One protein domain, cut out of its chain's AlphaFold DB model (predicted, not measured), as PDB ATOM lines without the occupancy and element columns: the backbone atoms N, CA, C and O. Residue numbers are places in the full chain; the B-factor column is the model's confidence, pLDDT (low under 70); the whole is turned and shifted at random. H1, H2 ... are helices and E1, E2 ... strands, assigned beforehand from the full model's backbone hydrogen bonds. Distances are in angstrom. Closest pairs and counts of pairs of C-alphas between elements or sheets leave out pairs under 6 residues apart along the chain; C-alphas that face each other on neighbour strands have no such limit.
ATOM      1  N   ARG A  78       9.304 -40.914   5.191       92.56
ATOM      2  CA  ARG A  78       9.071 -42.322   5.576       92.56
ATOM      3  C   ARG A  78       9.270 -42.585   7.069       92.56
ATOM      4  O   ARG A  78       9.028 -43.717   7.487       92.56
ATOM      5  N   SER A  79       9.784 -41.609   7.809       91.00
ATOM      6  CA  SER A  79      10.003 -41.681   9.252       91.00
ATOM      7  C   SER A  79       8.691 -41.501  10.011       91.00
ATOM      8  O   SER A  79       7.696 -41.047   9.446       91.00
ATOM      9  N   THR A  80       8.656 -41.897  11.283       84.88
ATOM     10  CA  THR A  80       7.421 -41.878  12.088       84.88
ATOM     11  C   THR A  80       7.069 -40.496  12.632       84.88
ATOM     12  O   THR A  80       6.033 -40.359  13.270       84.88
ATOM     13  N   GLY A  81       7.921 -39.490  12.406       83.00
ATOM     14  CA  GLY A  81       7.810 -38.167  13.031       83.00
ATOM     15  C   GLY A  81       8.409 -38.108  14.439       83.00
ATOM     16  O   GLY A  81       8.456 -37.043  15.046       83.00
ATOM     17  N   THR A  82       8.910 -39.234  14.955       90.31
ATOM     18  CA  THR A  82       9.606 -39.297  16.242       90.31
ATOM     19  C   THR A  82      11.075 -38.933  16.053       90.31
ATOM     20  O   THR A  82      11.785 -39.528  15.236       90.31
ATOM     21  N   VAL A  83      11.535 -37.940  16.806       91.25
ATOM     22  CA  VAL A  83      12.896 -37.412  16.723       91.25
ATOM     23  C   VAL A  83      13.501 -37.354  18.114       91.25
ATOM     24  O   VAL A  83      13.018 -36.644  18.991       91.25
ATOM     25  N   ASN A  84      14.603 -38.067  18.314       91.56
ATOM     26  CA  ASN A  84      15.452 -37.876  19.478       91.56
ATOM     27  C   ASN A  84      16.451 -36.764  19.171       91.56
ATOM     28  O   ASN A  84      17.385 -36.962  18.402       91.56
ATOM     29  N   VAL A  85      16.238 -35.591  19.749       87.56
ATOM     30  CA  VAL A  85      17.047 -34.390  19.501       87.56
ATOM     31  C   VAL A  85      18.306 -34.374  20.375       87.56
ATOM     32  O   VAL A  85      19.283 -33.702  20.046       87.56
ATOM     33  N   GLY A  86      18.306 -35.121  21.482       89.19
ATOM     34  CA  GLY A  86      19.407 -35.138  22.439       89.19
ATOM     35  C   GLY A  86      19.566 -33.794  23.153       89.19
ATOM     36  O   GLY A  86      18.637 -33.326  23.819       89.19
ATOM     37  N   THR A  87      20.755 -33.197  23.053       87.75
ATOM     38  CA  THR A  87      21.075 -31.902  23.685       87.75
ATOM     39  C   THR A  87      21.182 -30.804  22.638       87.75
ATOM     40  O   THR A  87      21.900 -30.964  21.652       87.75
ATOM     41  N   VAL A  88      20.531 -29.669  22.878       88.25
ATOM     42  CA  VAL A  88      20.638 -28.465  22.048       88.25
ATOM     43  C   VAL A  88      21.327 -27.340  22.802       88.25
ATOM     44  O   VAL A  88      21.177 -27.232  24.020       88.25
ATOM     45  N   SER A  89      22.071 -26.508  22.086       87.75
ATOM     46  CA  SER A  89      22.490 -25.189  22.565       87.75
ATOM     47  C   SER A  89      21.469 -24.158  22.115       87.75
ATOM     48  O   SER A  89      21.025 -24.219  20.968       87.75
ATOM     49  N   VAL A  90      21.080 -23.272  23.031       87.19
ATOM     50  CA  VAL A  90      20.062 -22.253  22.780       87.19
ATOM     51  C   VAL A  90      20.608 -20.855  23.024       87.19
ATOM     52  O   VAL A  90      21.324 -20.640  24.003       87.19
ATOM     53  N   SER A  91      20.210 -19.907  22.185       85.69
ATOM     54  CA  SER A  91      20.568 -18.494  22.300       85.69
ATOM     55  C   SER A  91      19.330 -17.605  22.433       85.69
ATOM     56  O   SER A  91      18.205 -18.002  22.121       85.69
ATOM     57  N   TYR A  92      19.543 -16.406  22.975       86.31
ATOM     58  CA  TYR A  92      18.577 -15.311  23.042       86.31
ATOM     59  C   TYR A  92      19.309 -14.025  22.670       86.31
ATOM     60  O   TYR A  92      20.276 -13.689  23.347       86.31
ATOM     61  N   ASP A  93      18.863 -13.313  21.633       84.69
ATOM     62  CA  ASP A  93      19.502 -12.062  21.174       84.69
ATOM     63  C   ASP A  93      21.024 -12.217  20.949       84.69
ATOM     64  O   ASP A  93      21.828 -11.413  21.408       84.69
ATOM     65  N   GLU A  94      21.422 -13.315  20.290       81.06
ATOM     66  CA  GLU A  94      22.821 -13.719  20.031       81.06
ATOM     67  C   GLU A  94      23.657 -14.086  21.278       81.06
ATOM     68  O   GLU A  94      24.814 -14.499  21.147       81.06
ATOM     69  N   ASP A  95      23.080 -14.024  22.482       84.94
ATOM     70  CA  ASP A  95      23.723 -14.448  23.726       84.94
ATOM     71  C   ASP A  95      23.405 -15.919  24.053       84.94
ATOM     72  O   ASP A  95      22.240 -16.310  24.185       84.94
ATOM     73  N   ASP A  96      24.451 -16.730  24.267       86.56
ATOM     74  CA  ASP A  96      24.345 -18.137  24.689       86.56
ATOM     75  C   ASP A  96      23.589 -18.269  26.023       86.56
ATOM     76  O   ASP A  96      24.010 -17.752  27.063       86.56
ATOM     77  N   GLN A  97      22.480 -19.008  26.003       86.94
ATOM     78  CA  GLN A  97      21.659 -19.330  27.177       86.94
ATOM     79  C   GLN A  97      21.970 -20.732  27.734       86.94
ATOM     80  O   GLN A  97      21.319 -21.209  28.678       86.94
ATOM     81  N   GLY A  98      22.994 -21.388  27.184       88.00
ATOM     82  CA  GLY A  98      23.500 -22.691  27.582       88.00
ATOM     83  C   GLY A  98      22.823 -23.850  26.855       88.00
ATOM     84  O   GLY A  98      22.098 -23.697  25.875       88.00
ATOM     85  N   SER A  99      23.064 -25.063  27.356       89.25
ATOM     86  CA  SER A  99      22.510 -26.280  26.763       89.25
ATOM     87  C   SER A  99      21.250 -26.779  27.472       89.25
ATOM     88  O   SER A  99      21.094 -26.667  28.697       89.25
ATOM     89  N   ARG A 100      20.354 -27.397  26.701       86.94
ATOM     90  CA  ARG A 100      19.133 -28.056  27.173       86.94
ATOM     91  C   ARG A 100      19.038 -29.458  26.588       86.94
ATOM     92  O   ARG A 100      19.243 -29.656  25.396       86.94
ATOM     93  N   TYR A 101      18.706 -30.430  27.431       89.44
ATOM     94  CA  TYR A 101      18.333 -31.759  26.958       89.44
ATOM     95  C   TYR A 101      16.849 -31.752  26.586       89.44
ATOM     96  O   TYR A 101      16.004 -31.536  27.458       89.44
ATOM     97  N   ILE A 102      16.554 -31.972  25.306       87.56
ATOM     98  CA  ILE A 102      15.186 -32.066  24.781       87.56
ATOM     99  C   ILE A 102      14.702 -33.517  24.839       87.56
ATOM    100  O   ILE A 102      13.584 -33.778  25.273       87.56
ATOM    101  N   GLY A 103      15.565 -34.470  24.479       88.94
ATOM    102  CA  GLY A 103      15.194 -35.880  24.394       88.94
ATOM    103  C   GLY A 103      14.337 -36.190  23.167       88.94
ATOM    104  O   GLY A 103      14.612 -35.694  22.078       88.94
ATOM    105  N   GLU A 104      13.347 -37.065  23.335       92.44
ATOM    106  CA  GLU A 104      12.463 -37.519  22.259       92.44
ATOM    107  C   GLU A 104      11.236 -36.611  22.137       92.44
ATOM    108  O   GLU A 104      10.563 -36.337  23.131       92.44
ATOM    109  N   VAL A 105      10.953 -36.165  20.916       92.75
ATOM    110  CA  VAL A 105       9.794 -35.341  20.563       92.75
ATOM    111  C   VAL A 105       9.100 -35.901  19.327       92.75
ATOM    112  O   VAL A 105       9.714 -36.576  18.499       92.75
ATOM    113  N   GLU A 106       7.812 -35.605  19.193       93.88
ATOM    114  CA  GLU A 106       7.029 -35.897  17.994       93.88
ATOM    115  C   GLU A 106       6.813 -34.593  17.225       93.88
ATOM    116  O   GLU A 106       6.274 -33.631  17.776       93.88
ATOM    117  N   ILE A 107       7.271 -34.545  15.973       93.81
ATOM    118  CA  ILE A 107       7.158 -33.370  15.105       93.81
ATOM    119  C   ILE A 107       6.644 -33.756  13.719       93.81
ATOM    120  O   ILE A 107       6.927 -34.842  13.208       93.81
ATOM    121  N   ASP A 108       5.918 -32.836  13.085       93.94
ATOM    122  CA  ASP A 108       5.535 -32.983  11.684       93.94
ATOM    123  C   ASP A 108       6.746 -32.709  10.781       93.94
ATOM    124  O   ASP A 108       7.245 -31.584  10.694       93.94
ATOM    125  N   LEU A 109       7.232 -33.757  10.116       95.56
ATOM    126  CA  LEU A 109       8.387 -33.693   9.224       95.56
ATOM    127  C   LEU A 109       8.027 -33.269   7.793       95.56
ATOM    128  O   LEU A 109       8.933 -32.958   7.015       95.56
ATOM    129  N   ASP A 110       6.745 -33.250   7.416       95.81
ATOM    130  CA  ASP A 110       6.340 -32.976   6.034       95.81
ATOM    131  C   ASP A 110       6.695 -31.558   5.547       95.81
ATOM    132  O   ASP A 110       7.177 -31.448   4.410       95.81
ATOM    133  N   PRO A 111       6.533 -30.483   6.347       96.44
ATOM    134  CA  PRO A 111       6.954 -29.136   5.953       96.44
ATOM    135  C   PRO A 111       8.468 -29.031   5.734       96.44
ATOM    136  O   PRO A 111       8.919 -28.441   4.753       96.44
ATOM    137  N   ILE A 112       9.256 -29.665   6.608       97.06
ATOM    138  CA  ILE A 112      10.724 -29.675   6.537       97.06
ATOM    139  C   ILE A 112      11.182 -30.436   5.288       97.06
ATOM    140  O   ILE A 112      12.042 -29.966   4.541       97.06
ATOM    141  N   ALA A 113      10.568 -31.591   5.014       96.56
ATOM    142  CA  ALA A 113      10.826 -32.355   3.801       96.56
ATOM    143  C   ALA A 113      10.464 -31.564   2.531       96.56
ATOM    144  O   ALA A 113      11.198 -31.634   1.548       96.56
ATOM    145  N   GLY A 114       9.374 -30.787   2.554       97.25
ATOM    146  CA  GLY A 114       8.998 -29.888   1.459       97.25
ATOM    147  C   GLY A 114      10.077 -28.847   1.153       97.25
ATOM    148  O   GLY A 114      10.536 -28.760   0.017       97.25
ATOM    149  N   ALA A 115      10.568 -28.137   2.173       97.19
ATOM    150  CA  ALA A 115      11.645 -27.155   2.007       97.19
ATOM    151  C   ALA A 115      12.944 -27.788   1.461       97.19
ATOM    152  O   ALA A 115      13.615 -27.224   0.595       97.19
ATOM    153  N   LEU A 116      13.281 -29.010   1.892       97.56
ATOM    154  CA  LEU A 116      14.420 -29.757   1.344       97.56
ATOM    155  C   LEU A 116      14.226 -30.164  -0.129       97.56
ATOM    156  O   LEU A 116      15.197 -30.178  -0.891       97.56
ATOM    157  N   GLU A 117      13.002 -30.496  -0.548       96.44
ATOM    158  CA  GLU A 117      12.667 -30.778  -1.953       96.44
ATOM    159  C   GLU A 117      12.816 -29.531  -2.840       96.44
ATOM    160  O   GLU A 117      13.264 -29.643  -3.985       96.44
ATOM    161  N   GLU A 118      12.531 -28.352  -2.285       96.00
ATOM    162  CA  GLU A 118      12.714 -27.037  -2.917       96.00
ATOM    163  C   GLU A 118      14.169 -26.530  -2.862       96.00
ATOM    164  O   GLU A 118      14.496 -25.503  -3.452       96.00
ATOM    165  N   GLN A 119      15.075 -27.309  -2.258       94.50
ATOM    166  CA  GLN A 119      16.499 -26.998  -2.066       94.50
ATOM    167  C   GLN A 119      16.766 -25.814  -1.121       94.50
ATOM    168  O   GLN A 119      17.836 -25.204  -1.166       94.50
ATOM    169  N   GLU A 120      15.836 -25.533  -0.212       96.44
ATOM    170  CA  GLU A 120      15.925 -24.467   0.787       96.44
ATOM    171  C   GLU A 120      16.421 -25.018   2.137       96.44
ATOM    172  O   GLU A 120      15.702 -25.048   3.133       96.44
ATOM    173  N   GLU A 121      17.673 -25.494   2.188       95.31
ATOM    174  CA  GLU A 121      18.240 -26.164   3.379       95.31
ATOM    175  C   GLU A 121      18.242 -25.282   4.642       95.31
ATOM    176  O   GLU A 121      18.025 -25.794   5.737       95.31
ATOM    177  N   GLY A 122      18.451 -23.968   4.497       94.50
ATOM    178  CA  GLY A 122      18.389 -23.021   5.617       94.50
ATOM    179  C   GLY A 122      16.983 -22.922   6.209       94.50
ATOM    180  O   GLY A 122      16.806 -23.141   7.403       94.50
ATOM    181  N   TYR A 123      15.981 -22.709   5.354       95.81
ATOM    182  CA  TYR A 123      14.580 -22.636   5.766       95.81
ATOM    183  C   TYR A 123      14.077 -23.966   6.348       95.81
ATOM    184  O   TYR A 123      13.377 -23.988   7.356       95.81
ATOM    185  N   ALA A 124      14.506 -25.103   5.790       96.62
ATOM    186  CA  ALA A 124      14.242 -26.415   6.380       96.62
ATOM    187  C   ALA A 124      14.820 -26.545   7.805       96.62
ATOM    188  O   ALA A 124      14.188 -27.150   8.672       96.62
ATOM    189  N   GLY A 125      16.000 -25.968   8.055       95.38
ATOM    190  CA  GLY A 125      16.620 -25.930   9.379       95.38
ATOM    191  C   GLY A 125      15.867 -25.046  10.372       95.38
ATOM    192  O   GLY A 125      15.698 -25.447  11.526       95.38
ATOM    193  N   GLU A 126      15.358 -23.899   9.926       94.38
ATOM    194  CA  GLU A 126      14.477 -23.035  10.724       94.38
ATOM    195  C   GLU A 126      13.195 -23.783  11.106       94.38
ATOM    196  O   GLU A 126      12.897 -23.922  12.291       94.38
ATOM    197  N   LEU A 127      12.503 -24.384  10.129       95.69
ATOM    198  CA  LEU A 127      11.296 -25.185  10.370       95.69
ATOM    199  C   LEU A 127      11.546 -26.333  11.355       95.69
ATOM    200  O   LEU A 127      10.720 -26.585  12.232       95.69
ATOM    201  N   PHE A 128      12.683 -27.022  11.233       94.88
ATOM    202  CA  PHE A 128      13.057 -28.098  12.150       94.88
ATOM    203  C   PHE A 128      13.314 -27.572  13.567       94.88
ATOM    204  O   PHE A 128      12.827 -28.161  14.531       94.88
ATOM    205  N   SER A 129      14.022 -26.449  13.702       93.56
ATOM    206  CA  SER A 129      14.287 -25.797  14.992       93.56
ATOM    207  C   SER A 129      12.994 -25.372  15.683       93.56
ATOM    208  O   SER A 129      12.776 -25.725  16.842       93.56
ATOM    209  N   THR A 130      12.108 -24.688  14.956       93.50
ATOM    210  CA  THR A 130      10.793 -24.268  15.447       93.50
ATOM    211  C   THR A 130       9.960 -25.470  15.879       93.50
ATOM    212  O   THR A 130       9.459 -25.489  16.999       93.50
ATOM    213  N   ALA A 131       9.855 -26.508  15.043       93.25
ATOM    214  CA  ALA A 131       9.065 -27.696  15.363       93.25
ATOM    215  C   ALA A 131       9.577 -28.412  16.624       93.25
ATOM    216  O   ALA A 131       8.784 -28.806  17.479       93.25
ATOM    217  N   VAL A 132      10.899 -28.544  16.767       92.69
ATOM    218  CA  VAL A 132      11.536 -29.131  17.953       92.69
ATOM    219  C   VAL A 132      11.241 -28.314  19.212       92.69
ATOM    220  O   VAL A 132      10.891 -28.890  20.243       92.69
ATOM    221  N   MET A 133      11.372 -26.988  19.145       91.19
ATOM    222  CA  MET A 133      11.116 -26.115  20.291       91.19
ATOM    223  C   MET A 133       9.647 -26.118  20.699       91.19
ATOM    224  O   MET A 133       9.363 -26.266  21.885       91.19
ATOM    225  N   GLU A 134       8.722 -26.042  19.742       91.94
ATOM    226  CA  GLU A 134       7.282 -26.095  20.018       91.94
ATOM    227  C   GLU A 134       6.849 -27.441  20.607       91.94
ATOM    228  O   GLU A 134       6.024 -27.480  21.523       91.94
ATOM    229  N   ALA A 135       7.433 -28.548  20.139       89.81
ATOM    230  CA  ALA A 135       7.167 -29.867  20.707       89.81
ATOM    231  C   ALA A 135       7.751 -30.032  22.119       89.81
ATOM    232  O   ALA A 135       7.159 -30.722  22.951       89.81
ATOM    233  N   TYR A 136       8.891 -29.395  22.411       87.94
ATOM    234  CA  TYR A 136       9.488 -29.399  23.747       87.94
ATOM    235  C   TYR A 136       8.695 -28.534  24.735       87.94
ATOM    236  O   TYR A 136       8.359 -28.980  25.834       87.94
ATOM    237  N   GLN A 137       8.395 -27.295  24.350       87.69
ATOM    238  CA  GLN A 137       7.593 -26.366  25.131       87.69
ATOM    239  C   GLN A 137       6.922 -25.340  24.199       87.69
ATOM    240  O   GLN A 137       7.621 -24.525  23.599       87.69
ATOM    241  N   PRO A 138       5.578 -25.298  24.138       87.62
ATOM    242  CA  PRO A 138       4.873 -24.352  23.278       87.62
ATOM    243  C   PRO A 138       5.227 -22.886  23.564       87.62
ATOM    244  O   PRO A 138       5.261 -22.476  24.732       87.62
ATOM    245  N   GLY A 139       5.458 -22.100  22.509       80.50
ATOM    246  CA  GLY A 139       5.836 -20.681  22.576       80.50
ATOM    247  C   GLY A 139       7.298 -20.424  22.959       80.50
ATOM    248  O   GLY A 139       7.682 -19.277  23.181       80.50
ATOM    249  N   LEU A 140       8.127 -21.467  23.074       82.88
ATOM    250  CA  LEU A 140       9.561 -21.304  23.324       82.88
ATOM    251  C   LEU A 140      10.295 -20.772  22.088       82.88
ATOM    252  O   LEU A 140      11.253 -20.015  22.237       82.88
ATOM    253  N   SER A 141       9.814 -21.130  20.892       85.12
ATOM    254  CA  SER A 141      10.392 -20.689  19.619       85.12
ATOM    255  C   SER A 141      10.182 -19.195  19.332       85.12
ATOM    256  O   SER A 141      10.874 -18.639  18.490       85.12
ATOM    257  N   ASP A 142       9.285 -18.521  20.063       83.00
ATOM    258  CA  ASP A 142       9.093 -17.064  19.975       83.00
ATOM    259  C   ASP A 142      10.215 -16.275  20.675       83.00
ATOM    260  O   ASP A 142      10.301 -15.051  20.540       83.00
ATOM    261  N   VAL A 143      11.017 -16.954  21.501       81.12
ATOM    262  CA  VAL A 143      12.004 -16.323  22.384       81.12
ATOM    263  C   VAL A 143      13.395 -16.879  22.137       81.12
ATOM    264  O   VAL A 143      14.328 -16.094  22.070       81.12
ATOM    265  N   LEU A 144      13.557 -18.198  22.046       84.00
ATOM    266  CA  LEU A 144      14.868 -18.828  21.908       84.00
ATOM    267  C   LEU A 144      15.092 -19.358  20.497       84.00
ATOM    268  O   LEU A 144      14.155 -19.826  19.856       84.00
ATOM    269  N   ASP A 145      16.361 -19.385  20.105       85.25
ATOM    270  CA  ASP A 145      16.844 -20.042  18.895       85.25
ATOM    271  C   ASP A 145      17.693 -21.270  19.252       85.25
ATOM    272  O   ASP A 145      18.316 -21.320  20.315       85.25
ATOM    273  N   ILE A 146      17.722 -22.285  18.377       85.00
ATOM    274  CA  ILE A 146      18.648 -23.422  18.501       85.00
ATOM    275  C   ILE A 146      19.867 -23.169  17.615       85.00
ATOM    276  O   ILE A 146      19.766 -23.194  16.391       85.00
ATOM    277  N   ASP A 147      21.042 -23.032  18.227       82.62
ATOM    278  CA  ASP A 147      22.293 -22.799  17.493       82.62
ATOM    279  C   ASP A 147      22.940 -24.102  17.015       82.62
ATOM    280  O   ASP A 147      23.602 -24.164  15.976       82.62
ATOM    281  N   ALA A 148      22.807 -25.162  17.817       83.25
ATOM    282  CA  ALA A 148      23.460 -26.434  17.560       83.25
ATOM    283  C   ALA A 148      22.726 -27.600  18.216       83.25
ATOM    284  O   ALA A 148      22.200 -27.501  19.324       83.25
ATOM    285  N   TYR A 149      22.810 -28.752  17.558       87.62
ATOM    286  CA  TYR A 149      22.305 -30.024  18.047       87.62
ATOM    287  C   TYR A 149      23.431 -30.971  18.463       87.62
ATOM    288  O   TYR A 149      24.557 -30.897  17.955       87.62
ATOM    289  N   THR A 150      23.115 -31.919  19.339       86.12
ATOM    290  CA  THR A 150      24.005 -33.004  19.762       86.12
ATOM    291  C   THR A 150      23.213 -34.306  19.821       86.12
ATOM    292  O   THR A 150      22.249 -34.399  20.573       86.12
ATOM    293  N   ASP A 151      23.664 -35.307  19.057       83.00
ATOM    294  CA  ASP A 151      23.115 -36.672  19.012       83.00
ATOM    295  C   ASP A 151      21.697 -36.824  18.426       83.00
ATOM    296  O   ASP A 151      20.934 -37.690  18.854       83.00
ATOM    297  N   VAL A 152      21.361 -36.041  17.393       84.31
ATOM    298  CA  VAL A 152      20.041 -36.131  16.747       84.31
ATOM    299  C   VAL A 152      19.856 -37.452  16.008       84.31
ATOM    300  O   VAL A 152      20.685 -37.849  15.184       84.31
ATOM    301  N   ARG A 153      18.719 -38.107  16.244       86.44
ATOM    302  CA  ARG A 153      18.240 -39.268  15.494       86.44
ATOM    303  C   ARG A 153      16.779 -39.088  15.126       86.44
ATOM    304  O   ARG A 153      15.965 -38.685  15.943       86.44
ATOM    305  N   ILE A 154      16.479 -39.414  13.879       86.19
ATOM    306  CA  ILE A 154      15.130 -39.425  13.320       86.19
ATOM    307  C   ILE A 154      14.863 -40.875  12.936       86.19
ATOM    308  O   ILE A 154      15.678 -41.449  12.192       86.19
ATOM    309  N   ASP A 155      13.781 -41.435  13.475       81.62
ATOM    310  CA  ASP A 155      13.382 -42.838  13.310       81.62
ATOM    311  C   ASP A 155      12.291 -43.002  12.240       81.62
ATOM    312  O   ASP A 155      11.312 -42.225  12.214       81.62
TER     313      ASP A 155
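Overview. This is residues 78 to 155 of the 155 residues of the protein "Putative DNA-binding protein" of Streptomyces sp. 44030 (UniProt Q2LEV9). A strongly twisted sheet of three strands curls round the long helix H2, and the short helix H1 folds back beside the first half of H2, away from the sheet. The printed part has 78 residues, with E1, E2, H1, H2 and E3 in chain order. The sheet order is E2, E1, E3, all antiparallel, and the class is mixed, helices and strands. The whole is compact, with a radius of gyration of the C-alphas of 12.1 A and spans of 34 by 24 by 21 A.

Arrangement. E1, residues 82 to 92, is the inner strand; E2, residues 95 to 106, and E3, residues 145 to 150, are edge strands. E1 and E2 form a hairpin, with N 88 and O 100 at 2.8 A; E1 bends by 71 degrees at residue 86 and E2 by 74 degrees at residue 103. Between E1 and E3, N 89 and O 148 are 2.9 A apart. H2, residues 121 to 136, is on one face of the sheet, giving two layers, helix and sheet; its closest C-alphas to E2 are Ala 135 and Val 105, 6.1 A, and to E3 Ser 129 and Ile 146, 6.1 A. H1, residues 110 to 117, is not on the sheet. It touches residues 121 to 128 of H2 alone, closest at the C-alphas of Ile 112 and Ala 124, 4.8 A, in a helical hairpin at a shallow tilt of 15 degrees, opposite ways. E2, H1 H2 and E3 form a split strand-helix-strand unit, two same-way strands with E1 between them, its crossover right-handed. In both helices every O i to N i+4 pair is within hydrogen-bond range.

Along the chain. E1 begins at C-alpha 82 (9.606, -39.297, 16.242) and is 26.5 A long; E2 is 27.8 A, H2 22.4 A. E3 ends at C-alpha 150 (24.005, -33.004, 19.762).

Size, cuts and confidence. The C-alphas farthest apart, Arg 78 and Asp 95, are 36.3 A apart. The printed part has no cut and no long link, and no printed residue is under 70 in pLDDT.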